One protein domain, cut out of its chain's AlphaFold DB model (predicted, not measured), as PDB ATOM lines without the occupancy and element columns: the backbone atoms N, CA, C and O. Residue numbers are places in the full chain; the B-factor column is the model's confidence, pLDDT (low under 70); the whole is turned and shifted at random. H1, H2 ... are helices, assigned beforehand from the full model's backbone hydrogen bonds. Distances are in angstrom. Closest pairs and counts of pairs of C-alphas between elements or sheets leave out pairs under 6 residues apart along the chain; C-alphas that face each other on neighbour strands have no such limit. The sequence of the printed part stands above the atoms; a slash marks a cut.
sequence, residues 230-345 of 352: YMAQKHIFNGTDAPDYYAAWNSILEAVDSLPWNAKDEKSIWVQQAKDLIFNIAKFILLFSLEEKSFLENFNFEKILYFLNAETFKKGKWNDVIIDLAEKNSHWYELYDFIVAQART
ATOM      1  N   TYR A 230     118.365 171.345 184.369       93.12
ATOM      2  CA  TYR A 230     116.905 171.439 184.411       93.12
ATOM      3  C   TYR A 230     116.363 172.669 183.673       93.12
ATOM      4  O   TYR A 230     115.326 172.588 183.015       93.12
ATOM      5  N   MET A 231     117.062 173.808 183.739       93.62
ATOM      6  CA  MET A 231     116.623 175.020 183.039       93.62
ATOM      7  C   MET A 231     116.625 174.832 181.520       93.62
ATOM      8  O   MET A 231     115.660 175.218 180.865       93.62
ATOM      9  N   ALA A 232     117.631 174.148 180.965       94.81
ATOM     10  CA  ALA A 232     117.678 173.860 179.536       94.81
ATOM     11  C   ALA A 232     116.490 172.991 179.090       94.81
ATOM     12  O   ALA A 232     115.818 173.310 178.113       94.81
ATOM     13  N   GLN A 233     116.160 171.952 179.866       93.50
ATOM     14  CA  GLN A 233     114.946 171.160 179.654       93.50
ATOM     15  C   GLN A 233     113.685 172.031 179.710       93.50
ATOM     16  O   GLN A 233     112.819 171.921 178.844       93.50
ATOM     17  N   LYS A 234     113.574 172.909 180.711       92.50
ATOM     18  CA  LYS A 234     112.409 173.781 180.877       92.50
ATOM     19  C   LYS A 234     112.208 174.708 179.675       92.50
ATOM     20  O   LYS A 234     111.069 174.895 179.265       92.50
ATOM     21  N   HIS A 235     113.281 175.250 179.099       93.00
ATOM     22  CA  HIS A 235     113.210 176.116 177.915       93.00
ATOM     23  C   HIS A 235     112.754 175.376 176.647       93.00
ATOM     24  O   HIS A 235     112.073 175.966 175.811       93.00
ATOM     25  N   ILE A 236     113.065 174.082 176.522       91.94
ATOM     26  CA  ILE A 236     112.641 173.261 175.376       91.94
ATOM     27  C   ILE A 236     111.207 172.736 175.529       91.94
ATOM     28  O   ILE A 236     110.455 172.716 174.559       91.94
ATOM     29  N   PHE A 237     110.821 172.306 176.733       88.69
ATOM     30  CA  PHE A 237     109.566 171.583 176.981       88.69
ATOM     31  C   PHE A 237     108.495 172.414 177.705       88.69
ATOM     32  O   PHE A 237     107.574 171.843 178.296       88.69
ATOM     33  N   ASN A 238     108.589 173.748 177.697       83.25
ATOM     34  CA  ASN A 238     107.585 174.591 178.346       83.25
ATOM     35  C   ASN A 238     106.214 174.399 177.672       83.25
ATOM     36  O   ASN A 238     106.062 174.645 176.482       83.25
ATOM     37  N   GLY A 239     105.210 173.949 178.432       64.75
ATOM     38  CA  GLY A 239     103.963 173.366 177.912       64.75
ATOM     39  C   GLY A 239     103.010 174.295 177.146       64.75
ATOM     40  O   GLY A 239     101.894 173.875 176.851       64.75
ATOM     41  N   THR A 240     103.408 175.533 176.847       62.41
ATOM     42  CA  THR A 240     102.561 176.547 176.199       62.41
ATOM     43  C   THR A 240     103.175 177.198 174.963       62.41
ATOM     44  O   THR A 240     102.422 177.764 174.176       62.41
ATOM     45  N   ASP A 241     104.491 177.091 174.749       69.00
ATOM     46  CA  ASP A 241     105.215 177.850 173.720       69.00
ATOM     47  C   ASP A 241     106.115 176.950 172.861       69.00
ATOM     48  O   ASP A 241     106.433 175.817 173.228       69.00
ATOM     49  N   ALA A 242     106.526 177.456 171.694       83.50
ATOM     50  CA  ALA A 242     107.560 176.808 170.892       83.50
ATOM     51  C   ALA A 242     108.885 176.715 171.686       83.50
ATOM     52  O   ALA A 242     109.150 177.597 172.506       83.50
ATOM     53  N   PRO A 243     109.733 175.696 171.437       89.00
ATOM     54  CA  PRO A 243     111.001 175.541 172.147       89.00
ATOM     55  C   PRO A 243     111.894 176.785 172.033       89.00
ATOM     56  O   PRO A 243     112.218 177.224 170.926       89.00
ATOM     57  N   ASP A 244     112.345 177.318 173.169       93.06
ATOM     58  CA  ASP A 244     113.340 178.392 173.209       93.06
ATOM     59  C   ASP A 244     114.747 177.786 173.188       93.06
ATOM     60  O   ASP A 244     115.393 177.567 174.217       93.06
ATOM     61  N   TYR A 245     115.211 177.477 171.978       93.94
ATOM     62  CA  TYR A 245     116.529 176.890 171.763       93.94
ATOM     63  C   TYR A 245     117.659 177.788 172.270       93.94
ATOM     64  O   TYR A 245     118.622 177.287 172.842       93.94
ATOM     65  N   TYR A 246     117.546 179.108 172.107       93.94
ATOM     66  CA  TYR A 246     118.598 180.039 172.513       93.94
ATOM     67  C   TYR A 246     118.796 180.031 174.034       93.94
ATOM     68  O   TYR A 246     119.918 179.838 174.511       93.94
ATOM     69  N   ALA A 247     117.711 180.168 174.804       94.75
ATOM     70  CA  ALA A 247     117.786 180.109 176.261       94.75
ATOM     71  C   ALA A 247     118.214 178.721 176.763       94.75
ATOM     72  O   ALA A 247     118.968 178.617 177.737       94.75
ATOM     73  N   ALA A 248     117.792 177.652 176.078       95.62
ATOM     74  CA  ALA A 248     118.216 176.296 176.402       95.62
ATOM     75  C   ALA A 248     119.729 176.107 176.229       95.62
ATOM     76  O   ALA A 248     120.392 175.634 177.151       95.62
ATOM     77  N   TRP A 249     120.294 176.514 175.088       96.25
ATOM     78  CA  TRP A 249     121.728 176.390 174.814       96.25
ATOM     79  C   TRP A 249     122.572 177.220 175.775       96.25
ATOM     80  O   TRP A 249     123.550 176.700 176.309       96.25
ATOM     81  N   ASN A 250     122.158 178.451 176.087       96.75
ATOM     82  CA  ASN A 250     122.841 179.265 177.093       96.75
ATOM     83  C   ASN A 250     122.809 178.614 178.480       96.75
ATOM     84  O   ASN A 250     123.831 178.581 179.155       96.75
ATOM     85  N   SER A 251     121.681 178.018 178.877       96.62
ATOM     86  CA  SER A 251     121.580 177.304 180.157       96.62
ATOM     87  C   SER A 251     122.539 176.108 180.233       96.62
ATOM     88  O   SER A 251     123.117 175.843 181.286       96.62
ATOM     89  N   ILE A 252     122.728 175.378 179.125       97.12
ATOM     90  CA  ILE A 252     123.726 174.299 179.056       97.12
ATOM     91  C   ILE A 252     125.131 174.885 179.164       97.12
ATOM     92  O   ILE A 252     125.920 174.378 179.955       97.12
ATOM     93  N   LEU A 253     125.448 175.934 178.401       96.12
ATOM     94  CA  LEU A 253     126.770 176.564 178.426       96.12
ATOM     95  C   LEU A 253     127.127 177.069 179.824       96.12
ATOM     96  O   LEU A 253     128.196 176.738 180.316       96.12
ATOM     97  N   GLU A 254     126.216 177.764 180.507       95.94
ATOM     98  CA  GLU A 254     126.415 178.217 181.889       95.94
ATOM     99  C   GLU A 254     126.683 177.044 182.842       95.94
ATOM    100  O   GLU A 254     127.608 177.095 183.658       95.94
ATOM    101  N   ALA A 255     125.917 175.954 182.717       96.00
ATOM    102  CA  ALA A 255     126.130 174.755 183.519       96.00
ATOM    103  C   ALA A 255     127.495 174.111 183.230       96.00
ATOM    104  O   ALA A 255     128.205 173.739 184.165       96.00
ATOM    105  N   VAL A 256     127.887 174.010 181.958       95.25
ATOM    106  CA  VAL A 256     129.175 173.451 181.529       95.25
ATOM    107  C   VAL A 256     130.334 174.334 181.984       95.25
ATOM    108  O   VAL A 256     131.302 173.816 182.533       95.25
ATOM    109  N   ASP A 257     130.243 175.651 181.832       92.56
ATOM    110  CA  ASP A 257     131.274 176.601 182.253       92.56
ATOM    111  C   ASP A 257     131.456 176.638 183.771       92.56
ATOM    112  O   ASP A 257     132.572 176.846 184.243       92.56
ATOM    113  N   SER A 258     130.393 176.374 184.538       91.69
ATOM    114  CA  SER A 258     130.447 176.319 186.003       91.69
ATOM    115  C   SER A 258     131.176 175.092 186.571       91.69
ATOM    116  O   SER A 258     131.463 175.051 187.772       91.69
ATOM    117  N   LEU A 259     131.473 174.087 185.739       90.94
ATOM    118  CA  LEU A 259     132.228 172.906 186.160       90.94
ATOM    119  C   LEU A 259     133.659 173.290 186.590       90.94
ATOM    120  O   LEU A 259     134.195 174.305 186.145       90.94
ATOM    121  N   PRO A 260     134.312 172.495 187.458       89.00
ATOM    122  CA  PRO A 260     135.622 172.825 188.020       89.00
ATOM    123  C   PRO A 260     136.764 172.599 187.013       89.00
ATOM    124  O   PRO A 260     137.607 171.715 187.183       89.00
ATOM    125  N   TRP A 261     136.801 173.399 185.950       88.50
ATOM    126  CA  TRP A 261     137.879 173.395 184.966       88.50
ATOM    127  C   TRP A 261     139.188 173.878 185.598       88.50
ATOM    128  O   TRP A 261     139.208 174.795 186.422       88.50
ATOM    129  N   ASN A 262     140.314 173.270 185.222       81.69
ATOM    130  CA  ASN A 262     141.613 173.689 185.739       81.69
ATOM    131  C   ASN A 262     141.939 175.108 185.247       81.69
ATOM    132  O   ASN A 262     142.200 175.302 184.063       81.69
ATOM    133  N   ALA A 263     141.994 176.084 186.156       69.94
ATOM    134  CA  ALA A 263     142.243 177.493 185.833       69.94
ATOM    135  C   ALA A 263     143.566 177.736 185.076       69.94
ATOM    136  O   ALA A 263     143.690 178.703 184.328       69.94
ATOM    137  N   LYS A 264     144.569 176.860 185.244       71.38
ATOM    138  CA  LYS A 264     145.829 176.946 184.481       71.38
ATOM    139  C   LYS A 264     145.653 176.576 183.007       71.38
ATOM    140  O   LYS A 264     146.365 177.114 182.164       71.38
ATOM    141  N   ASP A 265     144.684 175.715 182.721       67.81
ATOM    142  CA  ASP A 265     144.413 175.150 181.403       67.81
ATOM    143  C   ASP A 265     143.096 175.673 180.816       67.81
ATOM    144  O   ASP A 265     142.662 175.202 179.778       67.81
ATOM    145  N   GLU A 266     142.435 176.655 181.431       63.47
ATOM    146  CA  GLU A 266     141.112 177.120 180.987       63.47
ATOM    147  C   GLU A 266     141.139 177.728 179.569       63.47
ATOM    148  O   GLU A 266     140.164 177.667 178.821       63.47
ATOM    149  N   LYS A 267     142.304 178.253 179.166       69.00
ATOM    150  CA  LYS A 267     142.590 178.716 177.797       69.00
ATOM    151  C   LYS A 267     143.151 177.626 176.882       69.00
ATOM    152  O   LYS A 267     143.466 177.900 175.726       69.00
ATOM    153  N   SER A 268     143.340 176.417 177.396       83.62
ATOM    154  CA  SER A 268     143.811 175.281 176.619       83.62
ATOM    155  C   SER A 268     142.748 174.873 175.612       83.62
ATOM    156  O   SER A 268     141.564 174.773 175.938       83.62
ATOM    157  N   ILE A 269     143.198 174.556 174.400       84.00
ATOM    158  CA  ILE A 269     142.358 173.983 173.345       84.00
ATOM    159  C   ILE A 269     141.646 172.722 173.858       84.00
ATOM    160  O   ILE A 269     140.485 172.503 173.535       84.00
ATOM    161  N   TRP A 270     142.298 171.942 174.726       85.12
ATOM    162  CA  TRP A 270     141.728 170.729 175.314       85.12
ATOM    163  C   TRP A 270     140.500 171.001 176.187       85.12
ATOM    164  O   TRP A 270     139.529 170.251 176.124       85.12
ATOM    165  N   VAL A 271     140.518 172.077 176.981       89.06
ATOM    166  CA  VAL A 271     139.376 172.443 177.832       89.06
ATOM    167  C   VAL A 271     138.218 172.939 176.976       89.06
ATOM    168  O   VAL A 271     137.086 172.531 177.208       89.06
ATOM    169  N   GLN A 272     138.495 173.750 175.954       88.69
ATOM    170  CA  GLN A 272     137.458 174.222 175.032       88.69
ATOM    171  C   GLN A 272     136.810 173.060 174.268       88.69
ATOM    172  O   GLN A 272     135.593 172.928 174.283       88.69
ATOM    173  N   GLN A 273     137.606 172.132 173.724       88.56
ATOM    174  CA  GLN A 273     137.071 170.937 173.060       88.56
ATOM    175  C   GLN A 273     136.252 170.051 174.008       88.56
ATOM    176  O   GLN A 273     135.228 169.505 173.606       88.56
ATOM    177  N   ALA A 274     136.671 169.913 175.269       90.06
ATOM    178  CA  ALA A 274     135.907 169.163 176.263       90.06
ATOM    179  C   ALA A 274     134.562 169.837 176.584       90.06
ATOM    180  O   ALA A 274     133.544 169.150 176.669       90.06
ATOM    181  N   LYS A 275     134.540 171.168 176.726       93.38
ATOM    182  CA  LYS A 275     133.304 171.943 176.905       93.38
ATOM    183  C   LYS A 275     132.370 171.776 175.708       93.38
ATOM    184  O   LYS A 275     131.205 171.429 175.904       93.38
ATOM    185  N   ASP A 276     132.892 171.924 174.491       92.56
ATOM    186  CA  ASP A 276     132.133 171.759 173.247       92.56
ATOM    187  C   ASP A 276     131.539 170.352 173.125       92.56
ATOM    188  O   ASP A 276     130.390 170.188 172.714       92.56
ATOM    189  N   LEU A 277     132.294 169.324 173.518       92.88
ATOM    190  CA  LEU A 277     131.840 167.937 173.519       92.88
ATOM    191  C   LEU A 277     130.647 167.731 174.462       92.88
ATOM    192  O   LEU A 277     129.620 167.189 174.056       92.88
ATOM    193  N   ILE A 278     130.763 168.199 175.708       95.56
ATOM    194  CA  ILE A 278     129.693 168.110 176.712       95.56
ATOM    195  C   ILE A 278     128.457 168.885 176.243       95.56
ATOM    196  O   ILE A 278     127.341 168.367 176.320       95.56
ATOM    197  N   PHE A 279     128.654 170.099 175.724       96.62
ATOM    198  CA  PHE A 279     127.588 170.950 175.207       96.62
ATOM    199  C   PHE A 279     126.820 170.274 174.064       96.62
ATOM    200  O   PHE A 279     125.594 170.169 174.128       96.62
ATOM    201  N   ASN A 280     127.519 169.766 173.045       95.50
ATOM    202  CA  ASN A 280     126.874 169.164 171.876       95.50
ATOM    203  C   ASN A 280     126.171 167.842 172.207       95.50
ATOM    204  O   ASN A 280     125.095 167.576 171.677       95.50
ATOM    205  N   ILE A 281     126.707 167.044 173.134       94.81
ATOM    206  CA  ILE A 281     126.014 165.848 173.630       94.81
ATOM    207  C   ILE A 281     124.738 166.235 174.389       94.81
ATOM    208  O   ILE A 281     123.682 165.648 174.158       94.81
ATOM    209  N   ALA A 282     124.799 167.236 175.271       96.12
ATOM    210  CA  ALA A 282     123.618 167.713 175.990       96.12
ATOM    211  C   ALA A 282     122.549 168.254 175.023       96.12
ATOM    212  O   ALA A 282     121.363 167.942 175.162       96.12
ATOM    213  N   LYS A 283     122.984 169.006 174.006       95.50
ATOM    214  CA  LYS A 283     122.150 169.502 172.908       95.50
ATOM    215  C   LYS A 283     121.497 168.359 172.130       95.50
ATOM    216  O   LYS A 283     120.287 168.402 171.915       95.50
ATOM    217  N   PHE A 284     122.258 167.325 171.767       95.00
ATOM    218  CA  PHE A 284     121.725 166.118 171.133       95.00
ATOM    219  C   PHE A 284     120.635 165.469 171.986       95.00
ATOM    220  O   PHE A 284     119.551 165.196 171.475       95.00
ATOM    221  N   ILE A 285     120.883 165.272 173.286       94.50
ATOM    222  CA  ILE A 285     119.910 164.628 174.175       94.50
ATOM    223  C   ILE A 285     118.597 165.415 174.215       94.50
ATOM    224  O   ILE A 285     117.529 164.814 174.106       94.50
ATOM    225  N   LEU A 286     118.653 166.744 174.318       94.44
ATOM    226  CA  LEU A 286     117.449 167.579 174.321       94.44
ATOM    227  C   LEU A 286     116.717 167.582 172.977       94.44
ATOM    228  O   LEU A 286     115.493 167.463 172.967       94.44
ATOM    229  N   LEU A 287     117.438 167.687 171.858       93.69
ATOM    230  CA  LEU A 287     116.824 167.649 170.528       93.69
ATOM    231  C   LEU A 287     116.173 166.299 170.255       93.69
ATOM    232  O   LEU A 287     115.027 166.248 169.822       93.69
ATOM    233  N   PHE A 288     116.860 165.202 170.569       93.25
ATOM    234  CA  PHE A 288     116.300 163.870 170.390       93.25
ATOM    235  C   PHE A 288     115.101 163.621 171.313       93.25
ATOM    236  O   PHE A 288     114.150 162.951 170.924       93.25
ATOM    237  N   SER A 289     115.076 164.241 172.496       93.25
ATOM    238  CA  SER A 289     113.928 164.177 173.411       93.25
ATOM    239  C   SER A 289     112.646 164.815 172.850       93.25
ATOM    240  O   SER A 289     111.558 164.545 173.362       93.25
ATOM    241  N   LEU A 290     112.743 165.661 171.813       90.69
ATOM    242  CA  LEU A 290     111.574 166.162 171.078       90.69
ATOM    243  C   LEU A 290     110.970 165.094 170.154       90.69
ATOM    244  O   LEU A 290     109.763 165.118 169.916       90.69
ATOM    245  N   GLU A 291     111.786 164.155 169.669       89.56
ATOM    246  CA  GLU A 291     111.347 163.004 168.869       89.56
ATOM    247  C   GLU A 291     110.846 161.871 169.772       89.56
ATOM    248  O   GLU A 291     109.781 161.299 169.548       89.56
ATOM    249  N   GLU A 292     111.605 161.576 170.829       90.25
ATOM    250  CA  GLU A 292     111.356 160.475 171.750       90.25
ATOM    251  C   GLU A 292     111.350 160.975 173.204       90.25
ATOM    252  O   GLU A 292     112.386 161.105 173.853       90.25
ATOM    253  N   LYS A 293     110.158 161.236 173.753       86.12
ATOM    254  CA  LYS A 293     110.008 161.847 175.090       86.12
ATOM    255  C   LYS A 293     110.643 161.044 176.232       86.12
ATOM    256  O   LYS A 293     111.096 161.653 177.197       86.12
ATOM    257  N   SER A 294     110.710 159.713 176.134       86.50
ATOM    258  CA  SER A 294     111.418 158.846 177.100       86.50
ATOM    259  C   SER A 294     112.894 159.212 177.220       86.50
ATOM    260  O   SER A 294     113.505 159.034 178.271       86.50
ATOM    261  N   PHE A 295     113.478 159.789 176.172       85.50
ATOM    262  CA  PHE A 295     114.863 160.221 176.186       85.50
ATOM    263  C   PHE A 295     115.108 161.463 177.047       85.50
ATOM    264  O   PHE A 295     116.254 161.755 177.388       85.50
ATOM    265  N   LEU A 296     114.055 162.155 177.478       86.94
ATOM    266  CA  LEU A 296     114.182 163.253 178.428       86.94
ATOM    267  C   LEU A 296     114.415 162.758 179.857       86.94
ATOM    268  O   LEU A 296     114.959 163.489 180.689       86.94
ATOM    269  N   GLU A 297     114.012 161.518 180.154       83.88
ATOM    270  CA  GLU A 297     114.190 160.941 181.478       83.88
ATOM    271  C   GLU A 297     115.673 160.944 181.852       83.88
ATOM    272  O   GLU A 297     116.550 160.528 181.080       83.88
ATOM    273  N   ASN A 298     115.942 161.450 183.056       81.44
ATOM    274  CA  ASN A 298     117.282 161.591 183.614       81.44
ATOM    275  C   ASN A 298     118.226 162.448 182.750       81.44
ATOM    276  O   ASN A 298     119.412 162.143 182.656       81.44
ATOM    277  N   PHE A 299     117.736 163.518 182.109       92.62
ATOM    278  CA  PHE A 299     118.609 164.499 181.452       92.62
ATOM    279  C   PHE A 299     119.492 165.229 182.475       92.62
ATOM    280  O   PHE A 299     119.124 166.266 183.015       92.62
ATOM    281  N   ASN A 300     120.656 164.659 182.771       92.31
ATOM    282  CA  ASN A 300     121.622 165.132 183.757       92.31
ATOM    283  C   ASN A 300     123.057 164.824 183.276       92.31
ATOM    284  O   ASN A 300     123.267 164.214 182.222       92.31
ATOM    285  N   PHE A 301     124.066 165.223 184.053       92.12
ATOM    286  CA  PHE A 301     125.465 164.971 183.693       92.12
ATOM    287  C   PHE A 301     125.858 163.488 183.692       92.12
ATOM    288  O   PHE A 301     126.753 163.113 182.941       92.12
ATOM    289  N   GLU A 302     125.185 162.630 184.460       90.75
ATOM    290  CA  GLU A 302     125.415 161.179 184.418       90.75
ATOM    291  C   GLU A 302     125.043 160.606 183.045       90.75
ATOM    292  O   GLU A 302     125.819 159.869 182.436       90.75
ATOM    293  N   LYS A 303     123.900 161.030 182.497       92.31
ATOM    294  CA  LYS A 303     123.493 160.654 181.143       92.31
ATOM    295  C   LYS A 303     124.469 161.166 180.089       92.31
ATOM    296  O   LYS A 303     124.775 160.440 179.154       92.31
ATOM    297  N   ILE A 304     125.003 162.378 180.242       93.94
ATOM    298  CA  ILE A 304     126.038 162.903 179.334       93.94
ATOM    299  C   ILE A 304     127.319 162.061 179.417       93.94
ATOM    300  O   ILE A 304     127.892 161.716 178.384       93.94
ATOM    301  N   LEU A 305     127.749 161.677 180.624       92.19
ATOM    302  CA  LEU A 305     128.933 160.836 180.837       92.19
ATOM    303  C   LEU A 305     128.842 159.494 180.102       92.19
ATOM    304  O   LEU A 305     129.855 159.016 179.591       92.19
ATOM    305  N   TYR A 306     127.643 158.921 179.983       91.69
ATOM    306  CA  TYR A 306     127.422 157.717 179.180       91.69
ATOM    307  C   TYR A 306     127.840 157.910 177.709       91.69
ATOM    308  O   TYR A 306     128.538 157.063 177.153       91.69
ATOM    309  N   PHE A 307     127.498 159.047 177.094       90.56
ATOM    310  CA  PHE A 307     127.884 159.367 175.710       90.56
ATOM    311  C   PHE A 307     129.360 159.742 175.559       90.56
ATOM    312  O   PHE A 307     129.914 159.578 174.476       90.56
ATOM    313  N   LEU A 308     130.008 160.209 176.627       90.06
ATOM    314  CA  LEU A 308     131.443 160.519 176.632       90.06
ATOM    315  C   LEU A 308     132.332 159.268 176.660       90.06
ATOM    316  O   LEU A 308     133.532 159.359 176.392       90.06
ATOM    317  N   ASN A 309     131.781 158.092 176.969       90.38
ATOM    318  CA  ASN A 309     132.518 156.838 176.868       90.38
ATOM    319  C   ASN A 309     132.993 156.618 175.420       90.38
ATOM    320  O   ASN A 309     132.186 156.644 174.498       90.38
ATOM    321  N   ALA A 310     134.285 156.341 175.215       86.06
ATOM    322  CA  ALA A 310     134.887 156.273 173.881       86.06
ATOM    323  C   ALA A 310     134.221 155.264 172.922       86.06
ATOM    324  O   ALA A 310     134.173 155.511 171.717       86.06
ATOM    325  N   GLU A 311     133.718 154.136 173.428       86.00
ATOM    326  CA  GLU A 311     133.003 153.156 172.606       86.00
ATOM    327  C   GLU A 311     131.627 153.683 172.198       86.00
ATOM    328  O   GLU A 311     131.286 153.658 171.014       86.00
ATOM    329  N   THR A 312     130.880 154.233 173.157       87.50
ATOM    330  CA  THR A 312     129.552 154.822 172.917       87.50
ATOM    331  C   THR A 312     129.645 156.044 172.006       87.50
ATOM    332  O   THR A 312     128.850 156.191 171.082       87.50
ATOM    333  N   PHE A 313     130.656 156.886 172.200       86.44
ATOM    334  CA  PHE A 313     130.895 158.059 171.374       86.44
ATOM    335  C   PHE A 313     131.177 157.672 169.915       86.44
ATOM    336  O   PHE A 313     130.559 158.206 169.001       86.44
ATOM    337  N   LYS A 314     132.074 156.701 169.682       82.81
ATOM    338  CA  LYS A 314     132.498 156.319 168.324       82.81
ATOM    339  C   LYS A 314     131.503 155.419 167.594       82.81
ATOM    340  O   LYS A 314     131.336 155.563 166.389       82.81
ATOM    341  N   LYS A 315     130.902 154.453 168.293       83.50
ATOM    342  CA  LYS A 315     130.080 153.384 167.693       83.50
ATOM    343  C   LYS A 315     128.605 153.455 168.080       83.50
ATOM    344  O   LYS A 315     127.831 152.579 167.701       83.50
ATOM    345  N   GLY A 316     128.212 154.426 168.896       85.94
ATOM    346  CA  GLY A 316     126.832 154.543 169.333       85.94
ATOM    347  C   GLY A 316     125.919 154.998 168.197       85.94
ATOM    348  O   GLY A 316     126.283 155.850 167.392       85.94
ATOM    349  N   LYS A 317     124.687 154.479 168.203       88.56
ATOM    350  CA  LYS A 317     123.639 154.793 167.215       88.56
ATOM    351  C   LYS A 317     123.258 156.277 167.150       88.56
ATOM    352  O   LYS A 317     122.595 156.697 166.215       88.56
ATOM    353  N   TRP A 318     123.641 157.068 168.150       89.12
ATOM    354  CA  TRP A 318     123.370 158.504 168.181       89.12
ATOM    355  C   TRP A 318     124.038 159.255 167.018       89.12
ATOM    356  O   TRP A 318     123.471 160.231 166.534       89.12
ATOM    357  N   ASN A 319     125.177 158.758 166.518       88.38
ATOM    358  CA  ASN A 319     125.822 159.297 165.319       88.38
ATOM    359  C   ASN A 319     124.935 159.105 164.081       88.38
ATOM    360  O   ASN A 319     124.723 160.056 163.334       88.38
ATOM    361  N   ASP A 320     124.373 157.904 163.911       90.50
ATOM    362  CA  ASP A 320     123.463 157.588 162.804       90.50
ATOM    363  C   ASP A 320     122.200 158.455 162.883       90.50
ATOM    364  O   ASP A 320     121.799 159.061 161.896       90.50
ATOM    365  N   VAL A 321     121.636 158.618 164.087       93.19
ATOM    366  CA  VAL A 321     120.471 159.489 164.326       93.19
ATOM    367  C   VAL A 321     120.752 160.940 163.927       93.19
ATOM    368  O   VAL A 321     119.895 161.585 163.328       93.19
ATOM    369  N   ILE A 322     121.934 161.474 164.253       93.06
ATOM    370  CA  ILE A 322     122.300 162.845 163.871       93.06
ATOM    371  C   ILE A 322     122.439 162.975 162.353       93.06
ATOM    372  O   ILE A 322     122.010 163.986 161.803       93.06
ATOM    373  N   ILE A 323     123.003 161.969 161.677       91.62
ATOM    374  CA  ILE A 323     123.115 161.951 160.212       91.62
ATOM    375  C   ILE A 323     121.721 161.913 159.573       91.62
ATOM    376  O   ILE A 323     121.433 162.733 158.704       91.62
ATOM    377  N   ASP A 324     120.840 161.031 160.046       93.81
ATOM    378  CA  ASP A 324     119.480 160.873 159.517       93.81
ATOM    379  C   ASP A 324     118.623 162.135 159.712       93.81
ATOM    380  O   ASP A 324     117.765 162.453 158.888       93.81
ATOM    381  N   LEU A 325     118.851 162.873 160.803       94.56
ATOM    382  CA  LEU A 325     118.098 164.081 161.142       94.56
ATOM    383  C   LEU A 325     118.781 165.382 160.700       94.56
ATOM    384  O   LEU A 325     118.204 166.450 160.909       94.56
ATOM    385  N   ALA A 326     119.956 165.325 160.065       93.62
ATOM    386  CA  ALA A 326     120.764 166.500 159.725       93.62
ATOM    387  C   ALA A 326     119.994 167.556 158.909       93.62
ATOM    388  O   ALA A 326     120.147 168.753 159.137       93.62
ATOM    389  N   GLU A 327     119.123 167.124 157.992       93.56
ATOM    390  CA  GLU A 327     118.344 168.016 157.120       93.56
ATOM    391  C   GLU A 327     117.046 168.537 157.765       93.56
ATOM    392  O   GLU A 327     116.360 169.384 157.193       93.56
ATOM    393  N   LYS A 328     116.688 168.062 158.967       93.00
ATOM    394  CA  LYS A 328     115.398 168.381 159.598       93.00
ATOM    395  C   LYS A 328     115.284 169.847 160.011       93.00
ATOM    396  O   LYS A 328     114.219 170.446 159.873       93.00
ATOM    397  N   ASN A 329     116.347 170.407 160.585       92.06
ATOM    398  CA  ASN A 329     116.443 171.821 160.944       92.06
ATOM    399  C   ASN A 329     117.909 172.230 161.161       92.06
ATOM    400  O   ASN A 329     118.801 171.386 161.246       92.06
ATOM    401  N   SER A 330     118.149 173.535 161.308       94.06
ATOM    402  CA  SER A 330     119.494 174.082 161.523       94.06
ATOM    403  C   SER A 330     120.188 173.527 162.770       94.06
ATOM    404  O   SER A 330     121.400 173.351 162.764       94.06
ATOM    405  N   HIS A 331     119.448 173.203 163.834       93.81
ATOM    406  CA  HIS A 331     120.037 172.701 165.077       93.81
ATOM    407  C   HIS A 331     120.584 171.277 164.946       93.81
ATOM    408  O   HIS A 331     121.620 170.984 165.548       93.81
ATOM    409  N   TRP A 332     119.917 170.422 164.162       95.25
ATOM    410  CA  TRP A 332     120.419 169.095 163.793       95.25
ATOM    411  C   TRP A 332     121.612 169.189 162.842       95.25
ATOM    412  O   TRP A 332     122.606 168.499 163.059       95.25
ATOM    413  N   TYR A 333     121.563 170.093 161.861       95.38
ATOM    414  CA  TYR A 333     122.690 170.340 160.960       95.38
ATOM    415  C   TYR A 333     123.959 170.778 161.718       95.38
ATOM    416  O   TYR A 333     125.043 170.261 161.473       95.38
ATOM    417  N   GLU A 334     123.827 171.654 162.720       94.62
ATOM    418  CA  GLU A 334     124.941 172.050 163.598       94.62
ATOM    419  C   GLU A 334     125.564 170.857 164.355       94.62
ATOM    420  O   GLU A 334     126.780 170.810 164.541       94.62
ATOM    421  N   LEU A 335     124.756 169.882 164.796       94.62
ATOM    422  CA  LEU A 335     125.270 168.661 165.437       94.62
ATOM    423  C   LEU A 335     125.976 167.739 164.438       94.62
ATOM    424  O   LEU A 335     126.981 167.114 164.782       94.62
ATOM    425  N   TYR A 336     125.463 167.660 163.211       94.12
ATOM    426  CA  TYR A 336     126.100 166.919 162.127       94.12
ATOM    427  C   TYR A 336     127.483 167.500 161.801       94.12
ATOM    428  O   TYR A 336     128.471 166.761 161.809       94.12
ATOM    429  N   ASP A 337     127.580 168.821 161.617       92.69
ATOM    430  CA  ASP A 337     128.854 169.510 161.384       92.69
ATOM    431  C   ASP A 337     129.855 169.249 162.521       92.69
ATOM    432  O   ASP A 337     131.035 168.979 162.268       92.69
ATOM    433  N   PHE A 338     129.382 169.249 163.773       91.12
ATOM    434  CA  PHE A 338     130.193 168.904 164.938       91.12
ATOM    435  C   PHE A 338     130.752 167.474 164.861       91.12
ATOM    436  O   PHE A 338     131.965 167.289 164.984       91.12
ATOM    437  N   ILE A 339     129.914 166.457 164.619       87.69
ATOM    438  CA  ILE A 339     130.373 165.058 164.527       87.69
ATOM    439  C   ILE A 339     131.363 164.873 163.380       87.69
ATOM    440  O   ILE A 339     132.400 164.228 163.551       87.69
ATOM    441  N   VAL A 340     131.084 165.462 162.216       87.19
ATOM    442  CA  VAL A 340     131.973 165.379 161.052       87.19
ATOM    443  C   VAL A 340     133.334 166.010 161.356       87.19
ATOM    444  O   VAL A 340     134.365 165.456 160.963       87.19
ATOM    445  N   ALA A 341     133.373 167.129 162.083       85.12
ATOM    446  CA  ALA A 341     134.623 167.755 162.510       85.12
ATOM    447  C   ALA A 341     135.444 166.849 163.450       85.12
ATOM    448  O   ALA A 341     136.666 166.754 163.294       85.12
ATOM    449  N   GLN A 342     134.784 166.134 164.370       77.81
ATOM    450  CA  GLN A 342     135.430 165.179 165.284       77.81
ATOM    451  C   GLN A 342     135.898 163.890 164.584       77.81
ATOM    452  O   GLN A 342     136.908 163.295 164.956       77.81
ATOM    453  N   ALA A 343     135.196 163.444 163.539       71.00
ATOM    454  CA  ALA A 343     135.595 162.268 162.763       71.00
ATOM    455  C   ALA A 343     136.853 162.519 161.907       71.00
ATOM    456  O   ALA A 343     137.605 161.591 161.624       71.00
ATOM    457  N   ARG A 344     137.101 163.773 161.507       62.09
ATOM    458  CA  ARG A 344     138.249 164.173 160.667       62.09
ATOM    459  C   ARG A 344     139.552 164.389 161.445       62.09
ATOM    460  O   ARG A 344     140.601 164.566 160.832       62.09
ATOM    461  N   THR A 345     139.503 164.406 162.773       57.44
ATOM    462  CA  THR A 345     140.640 164.741 163.645       57.44
ATOM    463  C   THR A 345     141.702 163.637 163.848       57.44
ATOM    464  O   THR A 345     142.860 164.014 164.036       57.44
TER     465      THR A 345
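What this domain is: This is residues 230 to 345 of the 352 residues of the protein "Type IV secretory system Conjugative DNA transfer" of Mycoplasma agassizii (UniProt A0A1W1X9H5). One long helix, H3, runs through the middle, and helices pack on it from three sides: H2, with H1 folded back on it as a hairpin; H5, which crosses H3 nearly at a right angle; and H8, which makes a second hairpin with H7. The short H4 lies at the last residues of H3, and H6 lies between H5 and H7, while the loop of residues 258 to 268 leads from H2 to the other end of H3. The printed part has 116 residues with eight named helices, H1 to H8 in order along the chain, and no named strand; the class is all helix, with mostly crossed packing. It is compact, with a radius of gyration of the C-alphas of 14.2 A, and its outline is elongated, spanning 44 by 28 by 24 A.

How they stand to each other: H3, residues 269 to 291, is the hub and touches four helices. With its residues 275 to 283 alone it touches H2, residues 245 to 257, at a steep tilt of 40 degrees, opposite ways, a helical hairpin; the closest C-alphas are those of Val 256 and Lys 275, 6.4 A apart. H1, residues 230 to 236, forms a hairpin with H2 at a shallow tilt of 21 degrees, and the closest C-alphas, of Ala 232 and Ala 248, are 4.0 A apart. H5, residues 301 to 308, touches residues 278 to 282 of H3 alone, about perpendicular at 74 degrees, with the C-alphas of Ala 282 and Ile 304 closest at 6.3 A. Residues 332 to 338 of H8, residues 330 to 343, touch residues 280 to 287 of H3 at a steep tilt of 44 degrees, opposite ways; the C-alphas of Asn 280 and Leu 335 are closest, 6.7 A apart. H7, residues 318 to 325, forms a hairpin with H8, with the C-alphas of Ile 322 and Tyr 336 closest at 5.8 A. H4, residues 293 to 296, touches residues 285 to 289 of H3 alone, closest at the C-alphas of Ser 289 and Phe 295, 4.9 A. H6, residues 310 to 315, touches no helix but is near H5. H2 and H8 are apart. Every O i to N i+4 pair is within hydrogen-bond range in H1, H2, H6, H7 and H8, against 18 of 19 in H3 and 3 of 4 in H5; H4 is too short for such a pair.

Where its parts are: H3 measures 33.2 A from C-alpha 269 at (142.358, 173.983, 173.345) to C-alpha 291 at (111.347, 163.004, 168.869). H8 measures 20.0 A and H2 18.1 A. H1 begins at C-alpha 230, (116.905, 171.439, 184.411).

The domain as a whole: The C-alphas of Thr 240 and Lys 264 are the two farthest apart, at 44.1 A. The printed part has no cut. The link from H2 to H3, 11 residues, is long. The mean pLDDT of the printed part is 88.7; residues 239 to 241, 263, 265 to 267 and 344 to 345 are under 70.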